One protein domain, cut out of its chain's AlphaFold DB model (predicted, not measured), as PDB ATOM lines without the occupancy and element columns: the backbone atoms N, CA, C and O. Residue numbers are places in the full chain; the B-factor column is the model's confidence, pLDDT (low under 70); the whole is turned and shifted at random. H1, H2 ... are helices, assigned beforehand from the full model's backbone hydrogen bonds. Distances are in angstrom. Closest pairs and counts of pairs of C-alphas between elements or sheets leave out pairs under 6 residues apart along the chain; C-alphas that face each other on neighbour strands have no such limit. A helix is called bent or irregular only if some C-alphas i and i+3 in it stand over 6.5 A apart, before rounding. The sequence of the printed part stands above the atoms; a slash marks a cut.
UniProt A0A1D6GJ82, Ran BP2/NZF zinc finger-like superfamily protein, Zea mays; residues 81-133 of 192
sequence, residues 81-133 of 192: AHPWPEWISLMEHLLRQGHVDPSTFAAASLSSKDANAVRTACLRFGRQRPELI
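This is residues 81 to 133 of the 192 residues of the protein "Ran BP2/NZF zinc finger-like superfamily protein" of Zea mays (UniProt A0A1D6GJ82). The model is a loosely formed T: the long helix H3 makes the longest axis, and H1 stands about perpendicular to it, with the late part of H1 near the middle of H3. Two short helices lie toward the ends of H3: H2 beside its early part, and H4 just after its last residue, where the chain turns off. Residues 82 to 89, of which 85 to 89 belong to H1, stick out at one place and residues 126 to 133 at another. The printed part has 53 residues with four named helices, in the order H1, H2, H3, H4, and no named strand; the class is all helix. The whole is compact, with a radius of gyration of the C-alphas of 11.2 A, and elongated, spanning 34 by 22 by 18 A.

After residues 81 to 84 comes H1, residues 85 to 96, 16.5 A from first to last C-alpha; C-alpha 85 is at (212.106, 240.030, 253.725). H2 is residues 103 to 106, with four residues. H3, residues 112 to 128, is the longest helix with 17 residues; it measures 24.6 A and begins with C-alpha 112 at (227.975, 229.234, 241.836). H4 is residues 130 to 133, ending with C-alpha 133 at (202.214, 235.912, 237.214). H4 is neither bent nor irregular, but only just: C-alphas 130 and 133 are 6.3 A apart.

H1 and H3 are close but not clearly touching; their closest C-alphas, those of Leu 94 and Ala 121, are 7.1 A apart. Their lines stand at 86 degrees, about perpendicular. H2 and H3 only just touch, with 3 pairs of C-alphas within 8 A, and H3 does so with residues 114 to 117 alone. Their closest C-alphas are those of Thr 104 and Asp 114, at 5.3 A. H3 and H4 are close but not clearly touching, the closest C-alphas being those of Gly 126 and Leu 132, at 7.4 A. H1 and H2 are apart, and H4 is apart from both H1 and H2. In H1 and H3 every O i to N i+4 pair is within hydrogen-bond range. H2 and H4 are too short for such a pair; the one O i to N i+3 pair is within range in H2 but not in H4.

The C-alphas farthest apart are those of Ala 108 and Glu 131, at 33.7 A. Without the stretches that stand free, the body has 37 residues and spans 24 by 16 by 14 A. The printed part has no cut. The links from H2 to H3 and from H3 to H4 are tight, the link from H1 to H2 is short, and no link is long. The mean pLDDT of the printed part is 78.7; residues 106 to 110 and residue 112 are under 70.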
ATOM      1  N   ALA A  81     220.199 235.915 255.456       73.38
ATOM      2  CA  ALA A  81     220.266 237.366 255.536       73.38
ATOM      3  C   ALA A  81     220.116 237.988 254.141       73.38
ATOM      4  O   ALA A  81     220.966 237.805 253.269       73.38
ATOM      5  N   HIS A  82     219.047 238.760 253.932       72.69
ATOM      6  CA  HIS A  82     218.867 239.559 252.721       72.69
ATOM      7  C   HIS A  82     218.108 240.857 253.021       72.69
ATOM      8  O   HIS A  82     217.216 240.855 253.867       72.69
ATOM      9  N   PRO A  83     218.382 241.964 252.305       73.25
ATOM     10  CA  PRO A  83     217.662 243.226 252.498       73.25
ATOM     11  C   PRO A  83     216.155 243.179 252.192       73.25
ATOM     12  O   PRO A  83     215.453 244.143 252.487       73.25
ATOM     13  N   TRP A  84     215.665 242.111 251.555       78.12
ATOM     14  CA  TRP A  84     214.261 241.952 251.156       78.12
ATOM     15  C   TRP A  84     213.622 240.795 251.934       78.12
ATOM     16  O   TRP A  84     213.980 239.645 251.660       78.12
ATOM     17  N   PRO A  85     212.707 241.064 252.882       76.00
ATOM     18  CA  PRO A  85     212.106 240.030 253.725       76.00
ATOM     19  C   PRO A  85     211.269 239.032 252.919       76.00
ATOM     20  O   PRO A  85     211.277 237.845 253.220       76.00
ATOM     21  N   GLU A  86     210.634 239.467 251.831       79.44
ATOM     22  CA  GLU A  86     209.848 238.599 250.949       79.44
ATOM     23  C   GLU A  86     210.727 237.539 250.274       79.44
ATOM     24  O   GLU A  86     210.291 236.418 250.012       79.44
ATOM     25  N   TRP A  87     211.991 237.882 250.003       81.44
ATOM     26  CA  TRP A  87     212.957 236.922 249.484       81.44
ATOM     27  C   TRP A  87     213.333 235.885 250.545       81.44
ATOM     28  O   TRP A  87     213.397 234.702 250.220       81.44
ATOM     29  N   ILE A  88     213.515 236.305 251.801       79.50
ATOM     30  CA  ILE A  88     213.794 235.396 252.923       79.50
ATOM     31  C   ILE A  88     212.635 234.407 253.079       79.50
ATOM     32  O   ILE A  88     212.864 233.200 253.023       79.50
ATOM     33  N   SER A  89     211.391 234.897 253.133       84.06
ATOM     34  CA  SER A  89     210.195 234.052 253.240       84.06
ATOM     35  C   SER A  89     210.071 233.057 252.082       84.06
ATOM     36  O   SER A  89     209.701 231.900 252.285       84.06
ATOM     37  N   LEU A  90     210.419 233.468 250.856       82.88
ATOM     38  CA  LEU A  90     210.451 232.556 249.712       82.88
ATOM     39  C   LEU A  90     211.520 231.470 249.885       82.88
ATOM     40  O   LEU A  90     211.250 230.308 249.594       82.88
ATOM     41  N   MET A  91     212.728 231.824 250.326       86.19
ATOM     42  CA  MET A  91     213.799 230.842 250.517       86.19
ATOM     43  C   MET A  91     213.459 229.857 251.638       86.19
ATOM     44  O   MET A  91     213.614 228.654 251.445       86.19
ATOM     45  N   GLU A  92     212.911 230.335 252.754       85.56
ATOM     46  CA  GLU A  92     212.401 229.490 253.839       85.56
ATOM     47  C   GLU A  92     211.290 228.554 253.351       85.56
ATOM     48  O   GLU A  92     211.281 227.368 253.681       85.56
ATOM     49  N   HIS A  93     210.371 229.046 252.517       85.88
ATOM     50  CA  HIS A  93     209.343 228.206 251.907       85.88
ATOM     51  C   HIS A  93     209.957 227.118 251.015       85.88
ATOM     52  O   HIS A  93     209.582 225.951 251.114       85.88
ATOM     53  N   LEU A  94     210.937 227.460 250.174       85.56
ATOM     54  CA  LEU A  94     211.622 226.485 249.321       85.56
ATOM     55  C   LEU A  94     212.422 225.451 250.128       85.56
ATOM     56  O   LEU A  94     212.478 224.292 249.712       85.56
ATOM     57  N   LEU A  95     213.002 225.838 251.268       86.50
ATOM     58  CA  LEU A  95     213.656 224.920 252.204       86.50
ATOM     59  C   LEU A  95     212.645 223.957 252.835       86.50
ATOM     60  O   LEU A  95     212.849 222.746 252.787       86.50
ATOM     61  N   ARG A  96     211.518 224.469 253.349       85.88
ATOM     62  CA  ARG A  96     210.448 223.645 253.945       85.88
ATOM     63  C   ARG A  96     209.864 222.635 252.959       85.88
ATOM     64  O   ARG A  96     209.531 221.521 253.343       85.88
ATOM     65  N   GLN A  97     209.759 223.007 251.686       82.25
ATOM     66  CA  GLN A  97     209.288 222.119 250.618       82.25
ATOM     67  C   GLN A  97     210.374 221.150 250.099       82.25
ATOM     68  O   GLN A  97     210.114 220.375 249.178       82.25
ATOM     69  N   GLY A  98     211.599 221.198 250.637       81.50
ATOM     70  CA  GLY A  98     212.710 220.331 250.230       81.50
ATOM     71  C   GLY A  98     213.242 220.618 248.821       81.50
ATOM     72  O   GLY A  98     213.807 219.740 248.170       81.50
ATOM     73  N   HIS A  99     213.032 221.830 248.297       79.38
ATOM     74  CA  HIS A  99     213.537 222.227 246.978       79.38
ATOM     75  C   HIS A  99     214.992 222.698 247.002       79.38
ATOM     76  O   HIS A  99     215.654 222.662 245.962       79.38
ATOM     77  N   VAL A 100     215.464 223.154 248.160       82.12
ATOM     78  CA  VAL A 100     216.830 223.615 248.401       82.12
ATOM     79  C   VAL A 100     217.324 222.947 249.681       82.12
ATOM     80  O   VAL A 100     216.536 222.716 250.593       82.12
ATOM     81  N   ASP A 101     218.608 222.607 249.733       81.06
ATOM     82  CA  ASP A 101     219.208 222.005 250.921       81.06
ATOM     83  C   ASP A 101     219.690 223.101 251.890       81.06
ATOM     84  O   ASP A 101     220.244 224.099 251.411       81.06
ATOM     85  N   PRO A 102     219.549 222.952 253.219       76.94
ATOM     86  CA  PRO A 102     220.024 223.943 254.186       76.94
ATOM     87  C   PRO A 102     221.515 224.291 254.041       76.94
ATOM     88  O   PRO A 102     221.896 225.441 254.264       76.94
ATOM     89  N   SER A 103     222.359 223.354 253.581       75.31
ATOM     90  CA  SER A 103     223.790 223.619 253.349       75.31
ATOM     91  C   SER A 103     224.048 224.686 252.279       75.31
ATOM     92  O   SER A 103     225.083 225.347 252.316       75.31
ATOM     93  N   THR A 104     223.075 224.923 251.391       74.88
ATOM     94  CA  THR A 104     223.118 225.947 250.336       74.88
ATOM     95  C   THR A 104     223.296 227.351 250.922       74.88
ATOM     96  O   THR A 104     223.930 228.198 250.304       74.88
ATOM     97  N   PHE A 105     222.752 227.606 252.115       70.38
ATOM     98  CA  PHE A 105     222.784 228.920 252.767       70.38
ATOM     99  C   PHE A 105     223.748 228.977 253.963       70.38
ATOM    100  O   PHE A 105     223.891 230.027 254.583       70.38
ATOM    101  N   ALA A 106     224.409 227.864 254.302       66.56
ATOM    102  CA  ALA A 106     225.312 227.777 255.451       66.56
ATOM    103  C   ALA A 106     226.653 228.504 255.224       66.56
ATOM    104  O   ALA A 106     227.342 228.855 256.182       66.56
ATOM    105  N   ALA A 107     227.034 228.742 253.966       61.06
ATOM    106  CA  ALA A 107     228.209 229.530 253.619       61.06
ATOM    107  C   ALA A 107     227.868 231.029 253.552       61.06
ATOM    108  O   ALA A 107     226.835 231.418 253.013       61.06
ATOM    109  N   ALA A 108     228.780 231.885 254.030       57.31
ATOM    110  CA  ALA A 108     228.632 233.348 254.006       57.31
ATOM    111  C   ALA A 108     228.444 233.940 252.589       57.31
ATOM    112  O   ALA A 108     228.045 235.094 252.442       57.31
ATOM    113  N   SER A 109     228.728 233.161 251.542       58.38
ATOM    114  CA  SER A 109     228.397 233.478 250.158       58.38
ATOM    115  C   SER A 109     227.872 232.238 249.431       58.38
ATOM    116  O   SER A 109     228.418 231.142 249.561       58.38
ATOM    117  N   LEU A 110     226.813 232.422 248.638       66.62
ATOM    118  CA  LEU A 110     226.288 231.379 247.757       66.62
ATOM    119  C   LEU A 110     227.354 231.030 246.715       66.62
ATOM    120  O   LEU A 110     227.724 231.880 245.897       66.62
ATOM    121  N   SER A 111     227.829 229.782 246.702       70.81
ATOM    122  CA  SER A 111     228.689 229.326 245.611       70.81
ATOM    123  C   SER A 111     227.919 229.353 244.284       70.81
ATOM    124  O   SER A 111     226.687 229.383 244.243       70.81
ATOM    125  N   SER A 112     228.625 229.299 243.153       69.25
ATOM    126  CA  SER A 112     227.975 229.234 241.836       69.25
ATOM    127  C   SER A 112     227.038 228.025 241.692       69.25
ATOM    128  O   SER A 112     226.015 228.107 241.006       69.25
ATOM    129  N   LYS A 113     227.357 226.915 242.369       74.50
ATOM    130  CA  LYS A 113     226.529 225.706 242.427       74.50
ATOM    131  C   LYS A 113     225.253 225.950 243.235       74.50
ATOM    132  O   LYS A 113     224.167 225.614 242.762       74.50
ATOM    133  N   ASP A 114     225.388 226.602 244.383       78.19
ATOM    134  CA  ASP A 114     224.290 226.927 245.298       78.19
ATOM    135  C   ASP A 114     223.330 227.940 244.666       78.19
ATOM    136  O   ASP A 114     222.114 227.745 244.648       78.19
ATOM    137  N   ALA A 115     223.871 228.962 243.998       78.75
ATOM    138  CA  ALA A 115     223.091 229.926 243.227       78.75
ATOM    139  C   ALA A 115     222.288 229.256 242.096       78.75
ATOM    140  O   ALA A 115     221.138 229.625 241.832       78.75
ATOM    141  N   ASN A 116     222.859 228.251 241.425       80.31
ATOM    142  CA  ASN A 116     222.147 227.505 240.391       80.31
ATOM    143  C   ASN A 116     221.069 226.569 240.973       80.31
ATOM    144  O   ASN A 116     220.016 226.388 240.351       80.31
ATOM    145  N   ALA A 117     221.295 226.008 242.163       81.19
ATOM    146  CA  ALA A 117     220.302 225.216 242.887       81.19
ATOM    147  C   ALA A 117     219.089 226.075 243.272       81.19
ATOM    148  O   ALA A 117     217.964 225.742 242.892       81.19
ATOM    149  N   VAL A 118     219.321 227.238 243.888       84.00
ATOM    150  CA  VAL A 118     218.275 228.224 244.212       84.00
ATOM    151  C   VAL A 118     217.527 228.658 242.951       84.00
ATOM    152  O   VAL A 118     216.297 228.625 242.906       84.00
ATOM    153  N   ARG A 119     218.246 228.991 241.871       82.50
ATOM    154  CA  ARG A 119     217.632 229.346 240.581       82.50
ATOM    155  C   ARG A 119     216.710 228.239 240.069       82.50
ATOM    156  O   ARG A 119     215.602 228.519 239.612       82.50
ATOM    157  N   THR A 120     217.166 226.992 240.120       82.62
ATOM    158  CA  THR A 120     216.396 225.833 239.654       82.62
ATOM    159  C   THR A 120     215.162 225.602 240.523       82.62
ATOM    160  O   THR A 120     214.084 225.356 239.979       82.62
ATOM    161  N   ALA A 121     215.282 225.737 241.844       85.62
ATOM    162  CA  ALA A 121     214.163 225.657 242.777       85.62
ATOM    163  C   ALA A 121     213.098 226.723 242.477       85.62
ATOM    164  O   ALA A 121     211.936 226.380 242.263       85.62
ATOM    165  N   CYS A 122     213.500 227.988 242.320       83.56
ATOM    166  CA  CYS A 122     212.596 229.077 241.941       83.56
ATOM    167  C   CYS A 122     211.888 228.813 240.603       83.56
ATOM    168  O   CYS A 122     210.689 229.061 240.462       83.56
ATOM    169  N   LEU A 123     212.606 228.277 239.608       82.56
ATOM    170  CA  LEU A 123     212.013 227.916 238.318       82.56
ATOM    171  C   LEU A 123     210.997 226.778 238.449       82.56
ATOM    172  O   LEU A 123     209.961 226.816 237.786       82.56
ATOM    173  N   ARG A 124     211.271 225.764 239.276       84.75
ATOM    174  CA  ARG A 124     210.330 224.663 239.533       84.75
ATOM    175  C   ARG A 124     209.076 225.171 240.237       84.75
ATOM    176  O   ARG A 124     207.982 224.882 239.758       84.75
ATOM    177  N   PHE A 125     209.240 225.984 241.277       84.19
ATOM    178  CA  PHE A 125     208.144 226.613 242.009       84.19
ATOM    179  C   PHE A 125     207.243 227.445 241.085       84.19
ATOM    180  O   PHE A 125     206.039 227.210 241.002       84.19
ATOM    181  N   GLY A 126     207.826 228.337 240.276       83.75
ATOM    182  CA  GLY A 126     207.055 229.152 239.332       83.75
ATOM    183  C   GLY A 126     206.334 228.337 238.248       83.75
ATOM    184  O   GLY A 126     205.285 228.750 237.763       83.75
ATOM    185  N   ARG A 127     206.858 227.162 237.867       82.06
ATOM    186  CA  ARG A 127     206.183 226.257 236.915       82.06
ATOM    187  C   ARG A 127     204.991 225.534 237.525       82.06
ATOM    188  O   ARG A 127     204.058 225.222 236.793       82.06
ATOM    189  N   GLN A 128     205.050 225.231 238.817       86.44
ATOM    190  CA  GLN A 128     203.947 224.607 239.545       86.44
ATOM    191  C   GLN A 128     202.813 225.598 239.812       86.44
ATOM    192  O   GLN A 128     201.670 225.175 239.929       86.44
ATOM    193  N   ARG A 129     203.135 226.895 239.863       81.56
ATOM    194  CA  ARG A 129     202.204 227.978 240.187       81.56
ATOM    195  C   ARG A 129     202.136 229.052 239.090       81.56
ATOM    196  O   ARG A 129     202.539 230.201 239.308       81.56
ATOM    197  N   PRO A 130     201.681 228.709 237.868       79.56
ATOM    198  CA  PRO A 130     201.622 229.651 236.748       79.56
ATOM    199  C   PRO A 130     200.689 230.846 236.994       79.56
ATOM    200  O   PRO A 130     200.818 231.872 236.331       79.56
ATOM    201  N   GLU A 131     199.752 230.741 237.930       82.94
ATOM    202  CA  GLU A 131     198.834 231.795 238.356       82.94
ATOM    203  C   GLU A 131     199.524 232.964 239.069       82.94
ATOM    204  O   GLU A 131     199.006 234.079 239.018       82.94
ATOM    205  N   LEU A 132     200.713 232.765 239.655       82.94
ATOM    206  CA  LEU A 132     201.455 233.824 240.355       82.94
ATOM    207  C   LEU A 132     201.714 235.038 239.461       82.94
ATOM    208  O   LEU A 132     201.611 236.174 239.917       82.94
ATOM    209  N   ILE A 133     201.959 234.821 238.163       80.75
ATOM    210  CA  ILE A 133     202.214 235.912 237.214       80.75
ATOM    211  C   ILE A 133     201.032 236.883 237.090       80.75
ATOM    212  O   ILE A 133     201.232 238.034 236.718       80.75
TER     213      ILE A 133